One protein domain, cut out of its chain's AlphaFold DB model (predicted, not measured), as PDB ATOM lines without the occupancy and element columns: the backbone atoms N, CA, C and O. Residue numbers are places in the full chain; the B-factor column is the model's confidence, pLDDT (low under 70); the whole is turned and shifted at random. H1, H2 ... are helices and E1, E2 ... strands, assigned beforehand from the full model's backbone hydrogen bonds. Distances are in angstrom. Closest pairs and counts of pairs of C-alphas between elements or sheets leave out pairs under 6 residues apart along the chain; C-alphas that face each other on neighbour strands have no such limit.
ATOM      1  N   CYS A   9      42.351   4.101 -42.389       83.15
ATOM      2  CA  CYS A   9      43.708   4.632 -42.383       83.15
ATOM      3  C   CYS A   9      44.556   3.829 -43.371       83.15
ATOM      4  O   CYS A   9      44.364   2.619 -43.521       83.15
ATOM      5  N   TYR A  10      45.512   4.468 -44.035       82.18
ATOM      6  CA  TYR A  10      46.443   3.763 -44.910       82.18
ATOM      7  C   TYR A  10      47.884   4.195 -44.686       82.18
ATOM      8  O   TYR A  10      48.158   5.334 -44.305       82.18
ATOM      9  N   VAL A  11      48.784   3.265 -44.983       77.61
ATOM     10  CA  VAL A  11      50.213   3.486 -45.160       77.61
ATOM     11  C   VAL A  11      50.587   2.941 -46.535       77.61
ATOM     12  O   VAL A  11      50.300   1.789 -46.864       77.61
ATOM     13  N   LEU A  12      51.205   3.780 -47.352       77.06
ATOM     14  CA  LEU A  12      51.691   3.459 -48.685       77.06
ATOM     15  C   LEU A  12      53.215   3.550 -48.670       77.06
ATOM     16  O   LEU A  12      53.752   4.597 -48.316       77.06
ATOM     17  N   HIS A  13      53.886   2.477 -49.082       71.23
ATOM     18  CA  HIS A  13      55.308   2.497 -49.409       71.23
ATOM     19  C   HIS A  13      55.464   2.386 -50.925       71.23
ATOM     20  O   HIS A  13      54.971   1.437 -51.543       71.23
ATOM     21  N   VAL A  14      56.094   3.387 -51.529       64.74
ATOM     22  CA  VAL A  14      56.402   3.422 -52.955       64.74
ATOM     23  C   VAL A  14      57.857   3.008 -53.119       64.74
ATOM     24  O   VAL A  14      58.753   3.807 -52.890       64.74
ATOM     25  N   ASP A  15      58.110   1.763 -53.511       59.58
ATOM     26  CA  ASP A  15      59.468   1.355 -53.867       59.58
ATOM     27  C   ASP A  15      59.875   2.029 -55.188       59.58
ATOM     28  O   ASP A  15      59.189   1.872 -56.203       59.58
ATOM     29  N   GLU A  16      61.003   2.755 -55.197       55.04
ATOM     30  CA  GLU A  16      61.537   3.455 -56.386       55.04
ATOM     31  C   GLU A  16      61.669   2.535 -57.607       55.04
ATOM     32  O   GLU A  16      61.532   2.968 -58.749       55.04
ATOM     33  N   ILE A  17      61.917   1.246 -57.365       52.09
ATOM     34  CA  ILE A  17      62.230   0.273 -58.411       52.09
ATOM     35  C   ILE A  17      60.959  -0.240 -59.107       52.09
ATOM     36  O   ILE A  17      61.042  -0.731 -60.232       52.09
ATOM     37  N   GLN A  18      59.768  -0.124 -58.505       51.60
ATOM     38  CA  GLN A  18      58.556  -0.721 -59.072       51.60
ATOM     39  C   GLN A  18      57.294   0.088 -58.755       51.60
ATOM     40  O   GLN A  18      56.494  -0.280 -57.896       51.60
ATOM     41  N   LEU A  19      57.005   1.092 -59.589       51.08
ATOM     42  CA  LEU A  19      55.661   1.691 -59.720       51.08
ATOM     43  C   LEU A  19      54.533   0.642 -59.885       51.08
ATOM     44  O   LEU A  19      53.363   0.964 -59.690       51.08
ATOM     45  N   ALA A  20      54.864  -0.606 -60.227       52.61
ATOM     46  CA  ALA A  20      53.912  -1.697 -60.383       52.61
ATOM     47  C   ALA A  20      53.458  -2.349 -59.054       52.61
ATOM     48  O   ALA A  20      52.361  -2.900 -59.020       52.61
ATOM     49  N   TRP A  21      54.248  -2.300 -57.969       49.24
ATOM     50  CA  TRP A  21      53.968  -3.045 -56.726       49.24
ATOM     51  C   TRP A  21      54.099  -2.135 -55.502       49.24
ATOM     52  O   TRP A  21      54.940  -2.333 -54.635       49.24
ATOM     53  N   SER A  22      53.250  -1.112 -55.400       58.14
ATOM     54  CA  SER A  22      53.181  -0.338 -54.158       58.14
ATOM     55  C   SER A  22      52.609  -1.213 -53.038       58.14
ATOM     56  O   SER A  22      51.432  -1.591 -53.114       58.14
ATOM     57  N   HIS A  23      53.390  -1.513 -52.001       62.82
ATOM     58  CA  HIS A  23      52.865  -2.154 -50.799       62.82
ATOM     59  C   HIS A  23      51.951  -1.167 -50.067       62.82
ATOM     60  O   HIS A  23      52.345  -0.053 -49.712       62.82
ATOM     61  N   ARG A  24      50.692  -1.569 -49.884       70.29
ATOM     62  CA  ARG A  24      49.668  -0.774 -49.206       70.29
ATOM     63  C   ARG A  24      49.186  -1.533 -47.988       70.29
ATOM     64  O   ARG A  24      48.627  -2.619 -48.126       70.29
ATOM     65  N   LEU A  25      49.379  -0.943 -46.818       76.49
ATOM     66  CA  LEU A  25      48.753  -1.402 -45.590       76.49
ATOM     67  C   LEU A  25      47.519  -0.538 -45.338       76.49
ATOM     68  O   LEU A  25      47.613   0.689 -45.302       76.49
ATOM     69  N   PHE A  26      46.370  -1.177 -45.156       78.85
ATOM     70  CA  PHE A  26      45.133  -0.509 -44.767       78.85
ATOM     71  C   PHE A  26      44.736  -0.980 -43.376       78.85
ATOM     72  O   PHE A  26      44.748  -2.178 -43.099       78.85
ATOM     73  N   VAL A  27      44.365  -0.038 -42.520       81.23
ATOM     74  CA  VAL A  27      43.796  -0.314 -41.203       81.23
ATOM     75  C   VAL A  27      42.358   0.172 -41.223       81.23
ATOM     76  O   VAL A  27      42.092   1.351 -41.457       81.23
ATOM     77  N   MET A  28      41.434  -0.756 -41.005       83.84
ATOM     78  CA  MET A  28      40.002  -0.497 -40.981       83.84
ATOM     79  C   MET A  28      39.451  -0.914 -39.621       83.84
ATOM     80  O   MET A  28      39.608  -2.064 -39.214       83.84
ATOM     81  N   PHE A  29      38.794   0.014 -38.932       84.51
ATOM     82  CA  PHE A  29      38.177  -0.241 -37.632       84.51
ATOM     83  C   PHE A  29      36.679  -0.462 -37.828       84.51
ATOM     84  O   PHE A  29      35.940   0.475 -38.121       84.51
ATOM     85  N   SER A  30      36.237  -1.714 -37.731       86.17
ATOM     86  CA  SER A  30      34.840  -2.087 -37.966       86.17
ATOM     87  C   SER A  30      34.462  -3.335 -37.177       86.17
ATOM     88  O   SER A  30      35.326  -4.139 -36.832       86.17
ATOM     89  N   GLY A  31      33.170  -3.512 -36.923       86.55
ATOM     90  CA  GLY A  31      32.637  -4.688 -36.247       86.55
ATOM     91  C   GLY A  31      31.311  -4.388 -35.559       86.55
ATOM     92  O   GLY A  31      30.916  -3.233 -35.409       86.55
ATOM     93  N   SER A  32      30.613  -5.435 -35.119       87.10
ATOM     94  CA  SER A  32      29.468  -5.264 -34.225       87.10
ATOM     95  C   SER A  32      29.943  -4.636 -32.917       87.10
ATOM     96  O   SER A  32      30.888  -5.152 -32.322       87.10
ATOM     97  N   ASN A  33      29.267  -3.582 -32.451       89.99
ATOM     98  CA  ASN A  33      29.611  -2.865 -31.215       89.99
ATOM     99  C   ASN A  33      30.970  -2.140 -31.242       89.99
ATOM    100  O   ASN A  33      31.527  -1.850 -30.182       89.99
ATOM    101  N   VAL A  34      31.492  -1.870 -32.439       91.40
ATOM    102  CA  VAL A  34      32.671  -1.030 -32.642       91.40
ATOM    103  C   VAL A  34      32.217   0.274 -33.277       91.40
ATOM    104  O   VAL A  34      31.646   0.262 -34.366       91.40
ATOM    105  N   GLU A  35      32.501   1.382 -32.609       92.81
ATOM    106  CA  GLU A  35      32.391   2.718 -33.187       92.81
ATOM    107  C   GLU A  35      33.803   3.255 -33.413       92.81
ATOM    108  O   GLU A  35      34.709   3.023 -32.610       92.81
ATOM    109  N   ALA A  36      34.032   3.930 -34.532       93.16
ATOM    110  CA  ALA A  36      35.345   4.465 -34.848       93.16
ATOM    111  C   ALA A  36      35.224   5.796 -35.573       93.16
ATOM    112  O   ALA A  36      34.341   5.999 -36.404       93.16
ATOM    113  N   SER A  37      36.152   6.699 -35.282       93.40
ATOM    114  CA  SER A  37      36.241   7.993 -35.939       93.40
ATOM    115  C   SER A  37      37.694   8.365 -36.162       93.40
ATOM    116  O   SER A  37      38.579   7.966 -35.404       93.40
ATOM    117  N   THR A  38      37.945   9.139 -37.210       93.50
ATOM    118  CA  THR A  38      39.292   9.566 -37.579       93.50
ATOM    119  C   THR A  38      39.378  11.058 -37.801       93.50
ATOM    120  O   THR A  38      38.424  11.687 -38.252       93.50
ATOM    121  N   PHE A  39      40.561  11.606 -37.563       93.67
ATOM    122  CA  PHE A  39      40.865  13.020 -37.678       93.67
ATOM    123  C   PHE A  39      42.179  13.222 -38.426       93.67
ATOM    124  O   PHE A  39      43.230  12.760 -37.987       93.67
ATOM    125  N   LEU A  40      42.122  13.935 -39.550       92.68
ATOM    126  CA  LEU A  40      43.307  14.306 -40.319       92.68
ATOM    127  C   LEU A  40      43.930  15.588 -39.756       92.68
ATOM    128  O   LEU A  40      43.264  16.622 -39.637       92.68
ATOM    129  N   VAL A  41      45.224  15.546 -39.463       91.48
ATOM    130  CA  VAL A  41      45.980  16.703 -38.985       91.48
ATOM    131  C   VAL A  41      46.399  17.567 -40.174       91.48
ATOM    132  O   VAL A  41      47.374  17.300 -40.866       91.48
ATOM    133  N   GLU A  42      45.646  18.638 -40.412       86.52
ATOM    134  CA  GLU A  42      45.871  19.564 -41.538       86.52
ATOM    135  C   GLU A  42      46.647  20.837 -41.146       86.52
ATOM    136  O   GLU A  42      46.724  21.792 -41.920       86.52
ATOM    137  N   THR A  43      47.121  20.950 -39.903       85.13
ATOM    138  CA  THR A  43      47.713  22.199 -39.407       85.13
ATOM    139  C   THR A  43      48.800  21.967 -38.372       85.13
ATOM    140  O   THR A  43      48.660  21.121 -37.499       85.13
ATOM    141  N   ILE A  44      49.848  22.788 -38.451       85.02
ATOM    142  CA  ILE A  44      50.925  22.871 -37.457       85.02
ATOM    143  C   ILE A  44      50.617  23.865 -36.324       85.02
ATOM    144  O   ILE A  44      51.332  23.911 -35.331       85.02
ATOM    145  N   ALA A  45      49.569  24.686 -36.468       90.21
ATOM    146  CA  ALA A  45      49.217  25.700 -35.480       90.21
ATOM    147  C   ALA A  45      48.439  25.067 -34.318       90.21
ATOM    148  O   ALA A  45      47.292  24.648 -34.490       90.21
ATOM    149  N   GLU A  46      49.047  25.047 -33.132       92.51
ATOM    150  CA  GLU A  46      48.525  24.372 -31.935       92.51
ATOM    151  C   GLU A  46      47.120  24.846 -31.534       92.51
ATOM    152  O   GLU A  46      46.232  24.028 -31.308       92.51
ATOM    153  N   GLU A  47      46.866  26.157 -31.553       92.79
ATOM    154  CA  GLU A  47      45.542  26.720 -31.248       92.79
ATOM    155  C   GLU A  47      44.462  26.276 -32.244       92.79
ATOM    156  O   GLU A  47      43.320  25.982 -31.878       92.79
ATOM    157  N   LYS A  48      44.817  26.190 -33.533       94.34
ATOM    158  CA  LYS A  48      43.897  25.714 -34.574       94.34
ATOM    159  C   LYS A  48      43.642  24.215 -34.420       94.34
ATOM    160  O   LYS A  48      42.506  23.780 -34.613       94.34
ATOM    161  N   LEU A  49      44.668  23.449 -34.049       94.05
ATOM    162  CA  LEU A  49      44.556  22.027 -33.744       94.05
ATOM    163  C   LEU A  49      43.631  21.797 -32.542       94.05
ATOM    164  O   LEU A  49      42.663  21.055 -32.676       94.05
ATOM    165  N   ARG A  50      43.842  22.498 -31.420       95.42
ATOM    166  CA  ARG A  50      43.010  22.394 -30.206       95.42
ATOM    167  C   ARG A  50      41.530  22.654 -30.508       95.42
ATOM    168  O   ARG A  50      40.676  21.857 -30.131       95.42
ATOM    169  N   LYS A  51      41.214  23.715 -31.262       96.18
ATOM    170  CA  LYS A  51      39.828  24.021 -31.678       96.18
ATOM    171  C   LYS A  51      39.209  22.915 -32.532       96.18
ATOM    172  O   LYS A  51      38.051  22.559 -32.331       96.18
ATOM    173  N   LYS A  52      39.969  22.374 -33.488       96.26
ATOM    174  CA  LYS A  52      39.502  21.283 -34.350       96.26
ATOM    175  C   LYS A  52      39.284  19.985 -33.566       96.26
ATOM    176  O   LYS A  52      38.277  19.325 -33.796       96.26
ATOM    177  N   LEU A  53      40.175  19.654 -32.630       96.86
ATOM    178  CA  LEU A  53      40.047  18.475 -31.771       96.86
ATOM    179  C   LEU A  53      38.858  18.589 -30.813       96.86
ATOM    180  O   LEU A  53      38.127  17.621 -30.658       96.86
ATOM    181  N   LEU A  54      38.608  19.765 -30.228       97.21
ATOM    182  CA  LEU A  54      37.418  20.002 -29.399       97.21
ATOM    183  C   LEU A  54      36.122  19.838 -30.197       97.21
ATOM    184  O   LEU A  54      35.188  19.194 -29.725       97.21
ATOM    185  N   LYS A  55      36.080  20.386 -31.419       97.21
ATOM    186  CA  LYS A  55      34.940  20.191 -32.320       97.21
ATOM    187  C   LYS A  55      34.738  18.706 -32.618       97.21
ATOM    188  O   LYS A  55      33.642  18.198 -32.428       97.21
ATOM    189  N   TRP A  56      35.799  18.009 -33.013       96.54
ATOM    190  CA  TRP A  56      35.736  16.577 -33.277       96.54
ATOM    191  C   TRP A  56      35.279  15.785 -32.045       96.54
ATOM    192  O   TRP A  56      34.374  14.973 -32.167       96.54
ATOM    193  N   LYS A  57      35.794  16.082 -30.841       97.10
ATOM    194  CA  LYS A  57      35.346  15.463 -29.582       97.10
ATOM    195  C   LYS A  57      33.840  15.607 -29.369       97.10
ATOM    196  O   LYS A  57      33.202  14.645 -28.964       97.10
ATOM    197  N   SER A  58      33.276  16.782 -29.657       96.17
ATOM    198  CA  SER A  58      31.833  17.024 -29.518       96.17
ATOM    199  C   SER A  58      30.968  16.257 -30.524       96.17
ATOM    200  O   SER A  58      29.771  16.113 -30.306       96.17
ATOM    201  N   GLU A  59      31.565  15.755 -31.608       95.03
ATOM    202  CA  GLU A  59      30.892  14.935 -32.621       95.03
ATOM    203  C   GLU A  59      30.925  13.431 -32.273       95.03
ATOM    204  O   GLU A  59      30.293  12.640 -32.966       95.03
ATOM    205  N   LEU A  60      31.645  13.020 -31.215       94.67
ATOM    206  CA  LEU A  60      31.756  11.618 -30.791       94.67
ATOM    207  C   LEU A  60      30.801  11.314 -29.629       94.67
ATOM    208  O   LEU A  60      31.078  11.631 -28.475       94.67
ATOM    209  N   ASP A  61      29.701  10.631 -29.927       93.87
ATOM    210  CA  ASP A  61      28.656  10.243 -28.968       93.87
ATOM    211  C   ASP A  61      28.971   8.958 -28.172       93.87
ATOM    212  O   ASP A  61      28.290   8.619 -27.203       93.87
ATOM    213  N   PHE A  62      30.024   8.238 -28.555       94.43
ATOM    214  CA  PHE A  62      30.359   6.930 -27.994       94.43
ATOM    215  C   PHE A  62      31.448   6.960 -26.910       94.43
ATOM    216  O   PHE A  62      31.722   5.924 -26.300       94.43
ATOM    217  N   LEU A  63      32.056   8.123 -26.636       95.00
ATOM    218  CA  LEU A  63      33.204   8.256 -25.722       95.00
ATOM    219  C   LEU A  63      32.916   7.750 -24.299       95.00
ATOM    220  O   LEU A  63      33.789   7.166 -23.662       95.00
ATOM    221  N   GLU A  64      31.691   7.932 -23.807       93.85
ATOM    222  CA  GLU A  64      31.306   7.516 -22.452       93.85
ATOM    223  C   GLU A  64      30.768   6.077 -22.405       93.85
ATOM    224  O   GLU A  64      30.948   5.363 -21.413       93.85
ATOM    225  N   SER A  65      30.154   5.608 -23.494       94.51
ATOM    226  CA  SER A  65      29.480   4.304 -23.574       94.51
ATOM    227  C   SER A  65      30.396   3.150 -24.005       94.51
ATOM    228  O   SER A  65      30.011   1.984 -23.890       94.51
ATOM    229  N   HIS A  66      31.612   3.447 -24.468       95.87
ATOM    230  CA  HIS A  66      32.555   2.464 -25.001       95.87
ATOM    231  C   HIS A  66      33.891   2.482 -24.241       95.87
ATOM    232  O   HIS A  66      34.262   3.473 -23.612       95.87
ATOM    233  N   TYR A  67      34.620   1.367 -24.260       95.54
ATOM    234  CA  TYR A  67      36.043   1.333 -23.936       95.54
ATOM    235  C   TYR A  67      36.813   1.937 -25.103       95.54
ATOM    236  O   TYR A  67      36.739   1.424 -26.221       95.54
ATOM    237  N   ILE A  68      37.520   3.034 -24.845       96.35
ATOM    238  CA  ILE A  68      38.144   3.839 -25.891       96.35
ATOM    239  C   ILE A  68      39.627   3.501 -26.019       96.35
ATOM    240  O   ILE A  68      40.351   3.424 -25.031       96.35
ATOM    241  N   THR A  69      40.089   3.323 -27.252       95.20
ATOM    242  CA  THR A  69      41.507   3.256 -27.622       95.20
ATOM    243  C   THR A  69      41.771   4.273 -28.723       95.20
ATOM    244  O   THR A  69      41.014   4.355 -29.689       95.20
ATOM    245  N   ALA A  70      42.843   5.048 -28.583       96.31
ATOM    246  CA  ALA A  70      43.263   6.009 -29.592       96.31
ATOM    247  C   ALA A  70      44.567   5.560 -30.257       96.31
ATOM    248  O   ALA A  70      45.460   5.023 -29.603       96.31
ATOM    249  N   PHE A  71      44.683   5.821 -31.552       94.83
ATOM    250  CA  PHE A  71      45.882   5.596 -32.347       94.83
ATOM    251  C   PHE A  71      46.280   6.889 -33.027       94.83
ATOM    252  O   PHE A  71      45.421   7.682 -33.412       94.83
ATOM    253  N   TYR A  72      47.575   7.065 -33.224       93.33
ATOM    254  CA  TYR A  72      48.115   8.201 -33.940       93.33
ATOM    255  C   TYR A  72      49.150   7.733 -34.958       93.33
ATOM    256  O   TYR A  72      50.153   7.118 -34.605       93.33
ATOM    257  N   PHE A  73      48.887   8.001 -36.233       91.22
ATOM    258  CA  PHE A  73      49.758   7.615 -37.341       91.22
ATOM    259  C   PHE A  73      50.434   8.859 -37.913       91.22
ATOM    260  O   PHE A  73      49.739   9.753 -38.395       91.22
ATOM    261  N   THR A  74      51.766   8.930 -37.878       90.71
ATOM    262  CA  THR A  74      52.527  10.117 -38.318       90.71
ATOM    263  C   THR A  74      53.902   9.760 -38.901       90.71
ATOM    264  O   THR A  74      54.328   8.603 -38.868       90.71
ATOM    265  N   LYS A  75      54.606  10.760 -39.445       87.65
ATOM    266  CA  LYS A  75      55.988  10.673 -39.942       87.65
ATOM    267  C   LYS A  75      56.941  11.502 -39.081       87.65
ATOM    268  O   LYS A  75      56.570  12.573 -38.607       87.65
ATOM    269  N   GLU A  76      58.194  11.067 -38.979       79.08
ATOM    270  CA  GLU A  76      59.249  11.617 -38.102       79.08
ATOM    271  C   GLU A  76      59.700  13.086 -38.326       79.08
ATOM    272  O   GLU A  76      60.739  13.481 -37.811       79.08
ATOM    273  N   SER A  77      58.967  13.954 -39.035       62.92
ATOM    274  CA  SER A  77      59.454  15.331 -39.276       62.92
ATOM    275  C   SER A  77      58.421  16.434 -39.523       62.92
ATOM    276  O   SER A  77      58.821  17.573 -39.755       62.92
ATOM    277  N   LYS A  78      57.109  16.157 -39.496       62.56
ATOM    278  CA  LYS A  78      56.103  17.142 -39.959       62.56
ATOM    279  C   LYS A  78      55.228  17.787 -38.888       62.56
ATOM    280  O   LYS A  78      54.620  18.814 -39.180       62.56
ATOM    281  N   GLU A  79      55.145  17.234 -37.685       60.47
ATOM    282  CA  GLU A  79      54.176  17.704 -36.691       60.47
ATOM    283  C   GLU A  79      54.777  18.478 -35.533       60.47
ATOM    284  O   GLU A  79      55.948  18.327 -35.190       60.47
ATOM    285  N   SER A  80      53.944  19.325 -34.923       62.43
ATOM    286  CA  SER A  80      54.325  20.023 -33.707       62.43
ATOM    287  C   SER A  80      54.598  19.007 -32.600       62.43
ATOM    288  O   SER A  80      53.835  18.052 -32.397       62.43
ATOM    289  N   THR A  81      55.672  19.245 -31.848       69.35
ATOM    290  CA  THR A  81      56.117  18.418 -30.717       69.35
ATOM    291  C   THR A  81      55.006  18.184 -29.685       69.35
ATOM    292  O   THR A  81      55.027  17.188 -28.969       69.35
ATOM    293  N   ASN A  82      54.006  19.073 -29.630       86.07
ATOM    294  CA  ASN A  82      52.912  19.029 -28.664       86.07
ATOM    295  C   ASN A  82      51.599  18.441 -29.203       86.07
ATOM    296  O   ASN A  82      50.626  18.410 -28.457       86.07
ATOM    297  N   SER A  83      51.522  17.993 -30.457       89.69
ATOM    298  CA  SER A  83      50.275  17.460 -31.040       89.69
ATOM    299  C   SER A  83      49.651  16.340 -30.186       89.69
ATOM    300  O   SER A  83      48.487  16.445 -29.796       89.69
ATOM    301  N   GLU A  84      50.449  15.344 -29.793       92.21
ATOM    302  CA  GLU A  84      50.022  14.231 -28.927       92.21
ATOM    303  C   GLU A  84      49.595  14.708 -27.534       92.21
ATOM    304  O   GLU A  84      48.634  14.195 -26.959       92.21
ATOM    305  N   LYS A  85      50.272  15.732 -27.001       93.87
ATOM    306  CA  LYS A  85      49.927  16.340 -25.714       93.87
ATOM    307  C   LYS A  85      48.583  17.063 -25.790       93.87
ATOM    308  O   LYS A  85      47.736  16.848 -24.933       93.87
ATOM    309  N   ILE A  86      48.358  17.868 -26.829       95.05
ATOM    310  CA  ILE A  86      47.089  18.581 -27.051       95.05
ATOM    311  C   ILE A  86      45.944  17.580 -27.228       95.05
ATOM    312  O   ILE A  86      44.859  17.787 -26.680       95.05
ATOM    313  N   PHE A  87      46.176  16.490 -27.964       96.07
ATOM    314  CA  PHE A  87      45.208  15.403 -28.082       96.07
ATOM    315  C   PHE A  87      44.888  14.800 -26.712       96.07
ATOM    316  O   PHE A  87      43.717  14.730 -26.338       96.07
ATOM    317  N   SER A  88      45.917  14.445 -25.941       96.24
ATOM    318  CA  SER A  88      45.752  13.815 -24.628       96.24
ATOM    319  C   SER A  88      45.028  14.733 -23.643       96.24
ATOM    320  O   SER A  88      44.103  14.289 -22.979       96.24
ATOM    321  N   GLU A  89      45.342  16.030 -23.617       96.30
ATOM    322  CA  GLU A  89      44.607  17.031 -22.825       96.30
ATOM    323  C   GLU A  89      43.138  17.169 -23.256       96.30
ATOM    324  O   GLU A  89      42.268  17.461 -22.439       96.30
ATOM    325  N   THR A  90      42.848  16.996 -24.549       96.39
ATOM    326  CA  THR A  90      41.492  17.163 -25.081       96.39
ATOM    327  C   THR A  90      40.621  15.953 -24.768       96.39
ATOM    328  O   THR A  90      39.467  16.120 -24.375       96.39
ATOM    329  N   PHE A  91      41.142  14.742 -24.953       96.50
ATOM    330  CA  PHE A  91      40.373  13.500 -24.835       96.50
ATOM    331  C   PHE A  91      40.561  12.771 -23.505       96.50
ATOM    332  O   PHE A  91      39.751  11.900 -23.216       96.50
ATOM    333  N   ASP A  92      41.562  13.152 -22.707       95.57
ATOM    334  CA  ASP A  92      42.020  12.426 -21.514       95.57
ATOM    335  C   ASP A  92      42.464  10.984 -21.835       95.57
ATOM    336  O   ASP A  92      42.190  10.027 -21.118       95.57
ATOM    337  N   ILE A  93      43.105  10.815 -22.999       94.50
ATOM    338  CA  ILE A  93      43.539   9.521 -23.539       94.50
ATOM    339  C   ILE A  93      44.904   9.698 -24.199       94.50
ATOM    340  O   ILE A  93      45.053  10.532 -25.091       94.50
ATOM    341  N   GLN A  94      45.874   8.866 -23.824       95.40
ATOM    342  CA  GLN A  94      47.158   8.792 -24.518       95.40
ATOM    343  C   GLN A  94      47.017   7.921 -25.780       95.40
ATOM    344  O   GLN A  94      46.674   6.740 -25.662       95.40
ATOM    345  N   PRO A  95      47.285   8.449 -26.986       95.46
ATOM    346  CA  PRO A  95      47.225   7.655 -28.202       95.46
ATOM    347  C   PRO A  95      48.417   6.698 -28.302       95.46
ATOM    348  O   PRO A  95      49.537   7.017 -27.895       95.46
ATOM    349  N   ILE A  96      48.175   5.530 -28.896       94.84
ATOM    350  CA  ILE A  96      49.224   4.609 -29.335       94.84
ATOM    351  C   ILE A  96      49.794   5.151 -30.645       94.84
ATOM    352  O   ILE A  96      49.119   5.153 -31.677       94.84
ATOM    353  N   THR A  97      51.038   5.615 -30.599       92.12
ATOM    354  CA  THR A  97      51.654   6.326 -31.719       92.12
ATOM    355  C   THR A  97      52.499   5.397 -32.588       92.12
ATOM    356  O   THR A  97      53.463   4.793 -32.118       92.12
ATOM    357  N   LEU A  98      52.184   5.335 -33.883       89.51
ATOM    358  CA  LEU A  98      53.029   4.749 -34.919       89.51
ATOM    359  C   LEU A  98      53.728   5.875 -35.690       89.51
ATOM    360  O   LEU A  98      53.092   6.601 -36.459       89.51
ATOM    361  N   ARG A  99      55.044   6.000 -35.495       89.18
ATOM    362  CA  ARG A  99      55.891   6.941 -36.238       89.18
ATOM    363  C   ARG A  99      56.619   6.207 -37.352       89.18
ATOM    364  O   ARG A  99      57.359   5.264 -37.090       89.18
ATOM    365  N   LEU A 100      56.394   6.632 -38.590       86.18
ATOM    366  CA  LEU A 100      57.115   6.126 -39.752       86.18
ATOM    367  C   LEU A 100      58.278   7.048 -40.112       86.18
ATOM    368  O   LEU A 100      58.231   8.257 -39.870       86.18
ATOM    369  N   ALA A 101      59.292   6.479 -40.761       85.06
ATOM    370  CA  ALA A 101      60.442   7.232 -41.236       85.06
ATOM    371  C   ALA A 101      60.019   8.414 -42.127       85.06
ATOM    372  O   ALA A 101      59.061   8.342 -42.909       85.06
ATOM    373  N   ALA A 102      60.777   9.507 -42.051       81.47
ATOM    374  CA  ALA A 102      60.589  10.706 -42.866       81.47
ATOM    375  C   ALA A 102      61.035  10.517 -44.337       81.47
ATOM    376  O   ALA A 102      61.700  11.375 -44.904       81.47
ATOM    377  N   SER A 103      60.660   9.402 -44.970       82.92
ATOM    378  CA  SER A 103      60.953   9.104 -46.378       82.92
ATOM    379  C   SER A 103      59.852   9.632 -47.292       82.92
ATOM    380  O   SER A 103      58.674   9.432 -47.003       82.92
ATOM    381  N   GLU A 104      60.192  10.278 -48.407       79.24
ATOM    382  CA  GLU A 104      59.214  10.690 -49.432       79.24
ATOM    383  C   GLU A 104      58.470   9.502 -50.057       79.24
ATOM    384  O   GLU A 104      57.349   9.659 -50.534       79.24
ATOM    385  N   LEU A 105      59.043   8.303 -49.949       81.77
ATOM    386  CA  LEU A 105      58.457   7.046 -50.407       81.77
ATOM    387  C   LEU A 105      57.327   6.537 -49.501       81.77
ATOM    388  O   LEU A 105      56.610   5.613 -49.876       81.77
ATOM    389  N   ILE A 106      57.170   7.109 -48.303       82.03
ATOM    390  CA  ILE A 106      56.142   6.720 -47.333       82.03
ATOM    391  C   ILE A 106      55.044   7.785 -47.286       82.03
ATOM    392  O   ILE A 106      55.295   8.940 -46.928       82.03
ATOM    393  N   GLU A 107      53.808   7.384 -47.550       86.43
ATOM    394  CA  GLU A 107      52.613   8.211 -47.380       86.43
ATOM    395  C   GLU A 107      51.680   7.583 -46.340       86.43
ATOM    396  O   GLU A 107      51.468   6.373 -46.322       86.43
ATOM    397  N   ILE A 108      51.122   8.419 -45.468       88.12
ATOM    398  CA  ILE A 108      50.093   8.053 -44.493       88.12
ATOM    399  C   ILE A 108      48.888   8.942 -44.765       88.12
ATOM    400  O   ILE A 108      49.062  10.101 -45.151       88.12
ATOM    401  N   GLY A 109      47.681   8.433 -44.549       89.32
ATOM    402  CA  GLY A 109      46.505   9.286 -44.564       89.32
ATOM    403  C   GLY A 109      45.195   8.561 -44.330       89.32
ATOM    404  O   GLY A 109      45.151   7.413 -43.879       89.32
ATOM    405  N   LEU A 110      44.119   9.258 -44.684       88.19
ATOM    406  CA  LEU A 110      42.756   8.744 -44.645       88.19
ATOM    407  C   LEU A 110      42.211   8.480 -46.040       88.19
ATOM    408  O   LEU A 110      42.381   9.290 -46.959       88.19
ATOM    409  N   ILE A 111      41.495   7.369 -46.169       82.71
ATOM    410  CA  ILE A 111      40.628   7.095 -47.307       82.71
ATOM    411  C   ILE A 111      39.194   7.300 -46.854       82.71
ATOM    412  O   ILE A 111      38.689   6.575 -46.001       82.71
ATOM    413  N   TYR A 112      38.536   8.280 -47.464       71.95
ATOM    414  CA  TYR A 112      37.096   8.436 -47.331       71.95
ATOM    415  C   TYR A 112      36.419   7.701 -48.481       71.95
ATOM    416  O   TYR A 112      36.722   7.948 -49.652       71.95
ATOM    417  N   TYR A 113      35.510   6.793 -48.134       66.80
ATOM    418  CA  TYR A 113      34.687   6.076 -49.094       66.80
ATOM    419  C   TYR A 113      33.334   6.780 -49.221       66.80
ATOM    420  O   TYR A 113      32.497   6.694 -48.328       66.80
ATOM    421  N   ASN A 114      33.140   7.514 -50.318       64.27
ATOM    422  CA  ASN A 114      31.820   7.972 -50.751       64.27
ATOM    423  C   ASN A 114      31.405   7.211 -52.031       64.27
ATOM    424  O   ASN A 114      31.116   6.024 -51.960       64.27
ATOM    425  N   SER A 115      31.425   7.853 -53.199       61.93
ATOM    426  CA  SER A 115      31.341   7.260 -54.540       61.93
ATOM    427  C   SER A 115      32.713   7.062 -55.203       61.93
ATOM    428  O   SER A 115      32.836   6.304 -56.162       61.93
ATOM    429  N   THR A 116      33.755   7.729 -54.700       65.80
ATOM    430  CA  THR A 116      35.140   7.648 -55.179       65.80
ATOM    431  C   THR A 116      36.080   7.508 -53.987       65.80
ATOM    432  O   THR A 116      35.939   8.233 -53.006       65.80
ATOM    433  N   MET A 117      37.076   6.619 -54.060       70.84
ATOM    434  CA  MET A 117      38.134   6.594 -53.045       70.84
ATOM    435  C   MET A 117      39.001   7.846 -53.178       70.84
ATOM    436  O   MET A 117      39.823   7.942 -54.091       70.84
ATOM    437  N   LYS A 118      38.851   8.790 -52.246       77.29
ATOM    438  CA  LYS A 118      39.747   9.942 -52.137       77.29
ATOM    439  C   LYS A 118      40.756   9.707 -51.020       77.29
ATOM    440  O   LYS A 118      40.373   9.501 -49.867       77.29
ATOM    441  N   ARG A 119      42.042   9.773 -51.370       82.38
ATOM    442  CA  ARG A 119      43.150   9.777 -50.409       82.38
ATOM    443  C   ARG A 119      43.398  11.193 -49.929       82.38
ATOM    444  O   ARG A 119      43.516  12.107 -50.742       82.38
ATOM    445  N   ASN A 120      43.487  11.359 -48.619       87.99
ATOM    446  CA  ASN A 120      43.873  12.618 -47.999       87.99
ATOM    447  C   ASN A 120      45.136  12.345 -47.178       87.99
ATOM    448  O   ASN A 120      45.028  11.744 -46.105       87.99
ATOM    449  N   PRO A 121      46.322  12.662 -47.725       87.84
ATOM    450  CA  PRO A 121      47.585  12.402 -47.058       87.84
ATOM    451  C   PRO A 121      47.772  13.349 -45.875       87.84
ATOM    452  O   PRO A 121      47.354  14.507 -45.906       87.84
ATOM    453  N   GLY A 122      48.425  12.850 -44.837       89.83
ATOM    454  CA  GLY A 122      48.664  13.565 -43.594       89.83
ATOM    455  C   GLY A 122      48.576  12.625 -42.406       89.83
ATOM    456  O   GLY A 122      48.203  11.460 -42.533       89.83
ATOM    457  N   SER A 123      48.938  13.138 -41.244       91.95
ATOM    458  CA  SER A 123      48.905  12.356 -40.018       91.95
ATOM    459  C   SER A 123      47.497  12.229 -39.475       91.95
ATOM    460  O   SER A 123      46.638  13.083 -39.719       91.95
ATOM    461  N   VAL A 124      47.247  11.138 -38.763       92.67
ATOM    462  CA  VAL A 124      45.889  10.679 -38.495       92.67
ATOM    463  C   VAL A 124      45.694  10.302 -37.031       92.67
ATOM    464  O   VAL A 124      46.247   9.319 -36.547       92.67
ATOM    465  N   TYR A 125      44.829  11.088 -36.392       94.66
ATOM    466  CA  TYR A 125      43.861  10.744 -35.351       94.66
ATOM    467  C   TYR A 125      43.011   9.513 -35.671       94.66
ATOM    468  O   TYR A 125      42.241   9.601 -36.621       94.66
ATOM    469  N   ALA A 126      43.033   8.427 -34.899       94.43
ATOM    470  CA  ALA A 126      41.936   7.458 -34.879       94.43
ATOM    471  C   ALA A 126      41.489   7.188 -33.439       94.43
ATOM    472  O   ALA A 126      42.317   6.924 -32.573       94.43
ATOM    473  N   ILE A 127      40.184   7.240 -33.187       95.51
ATOM    474  CA  ILE A 127      39.560   6.836 -31.926       95.51
ATOM    475  C   ILE A 127      38.647   5.657 -32.228       95.51
ATOM    476  O   ILE A 127      37.811   5.735 -33.126       95.51
ATOM    477  N   VAL A 128      38.808   4.581 -31.467       94.43
ATOM    478  CA  VAL A 128      38.051   3.337 -31.599       94.43
ATOM    479  C   VAL A 128      37.415   3.021 -30.254       94.43
ATOM    480  O   VAL A 128      38.105   2.962 -29.237       94.43
ATOM    481  N   GLY A 129      36.103   2.836 -30.244       95.43
ATOM    482  CA  GLY A 129      35.314   2.471 -29.080       95.43
ATOM    483  C   GLY A 129      34.745   1.064 -29.212       95.43
ATOM    484  O   GLY A 129      34.112   0.745 -30.214       95.43
ATOM    485  N   TYR A 130      34.906   0.247 -28.172       94.18
ATOM    486  CA  TYR A 130      34.239  -1.052 -28.021       94.18
ATOM    487  C   TYR A 130      33.132  -0.948 -26.976       94.18
ATOM    488  O   TYR A 130      33.398  -0.525 -25.850       94.18
ATOM    489  N   LYS A 131      31.892  -1.296 -27.322       94.62
ATOM    490  CA  LYS A 131      30.740  -1.080 -26.432       94.62
ATOM    491  C   LYS A 131      30.934  -1.790 -25.092       94.62
ATOM    492  O   LYS A 131      31.316  -2.959 -25.059       94.62
ATOM    493  N   LYS A 132      30.660  -1.081 -23.997       91.89
ATOM    494  CA  LYS A 132      30.644  -1.656 -22.646       91.89
ATOM    495  C   LYS A 132      29.433  -2.596 -22.524       91.89
ATOM    496  O   LYS A 132      28.339  -2.226 -22.955       91.89
TER     497      LYS A 132
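AT A GLANCE: This is residues 9 to 132 of the 133 residues of an uncharacterized protein of Onchocerca volvulus (UniProt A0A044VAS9). Two strongly twisted sheets of four strands lie partly face to face as a sandwich, their strands crossed at 37 degrees; H1 and H2 pack side by side on one face of the second sheet, away from the first. The printed part has 124 residues, with two named helices and eight named strands in the order E1 E2 E3 H1 E4 H2 E5 E6 E7 E8. The first sheet runs E2 E1 E6 E7, antiparallel; the second runs E3 E8 E4 E5, mixed. The class is mixed, helices and strands; the whole is compact, with a radius of gyration of the C-alphas of 15.2 A and spans of 48 by 35 by 25 A.

HOW THE PARTS SIT: E1, residues 9 to 13, forms a hairpin with E2, residues 23 to 28; N 11 and O 25 are 2.8 A apart. E1 is also antiparallel to E6, residues 106 to 113, with N 12 and O 107 at 2.8 A. E6 forms a hairpin with E7, residues 117 to 121, where N 120 and O 110 are 2.9 A apart. In the other sheet E3, residues 34 to 41, is antiparallel to E8, residues 123 to 131, with N 39 and O 125 at 2.8 A. E8 is antiparallel to E4, residues 66 to 75, with N 71 and O 126 at 2.8 A. E4 is parallel to E5, residues 96 to 100, with N 98 and O 72 at 2.8 A. Between the sheets, the closest C-alphas of E6 and E8, those of Gly 109 and Ser 123, are 6.0 A apart. H1, residues 46 to 58, is on the second sheet at a height of 10.3 A, over E3, and runs along the strands at 19 degrees to E3 on the local plane. E3, H1 and E4 make a split strand-helix-strand unit, two strands running the same way with E8 between them, its crossover right-handed. H2, residues 83 to 91, is on the same face at a height of 9.7 A, over E8 and E4. E4, H2 and E5 make a strand-helix-strand unit, two parallel neighbour strands joined through a helix, also right-handed. H1 and H2 touch, closest at the C-alphas of Arg 50 and Ile 86, 6.4 A, at a shallow tilt of 34 degrees, only just short of steep, the same way. In both helices every O i to N i+4 pair is within hydrogen-bond range.

IN THESE COORDINATES: E1 begins at C-alpha 9, (43.708, 4.632, -42.383). E3 measures 23.1 A, H1 18.4 A, E4 29.0 A and E6 21.5 A. E8, 26.4 A, ends at C-alpha 131, (30.740, -1.080, -26.432).

THE WHOLE: The C-alphas farthest apart, those of Ile 17 and Ser 65, are 48.0 A apart. The printed part has no cut and no long link. Mean pLDDT of the printed part is 85.2; residues 14 to 23, 77 to 81 and 113 to 116 are under 70.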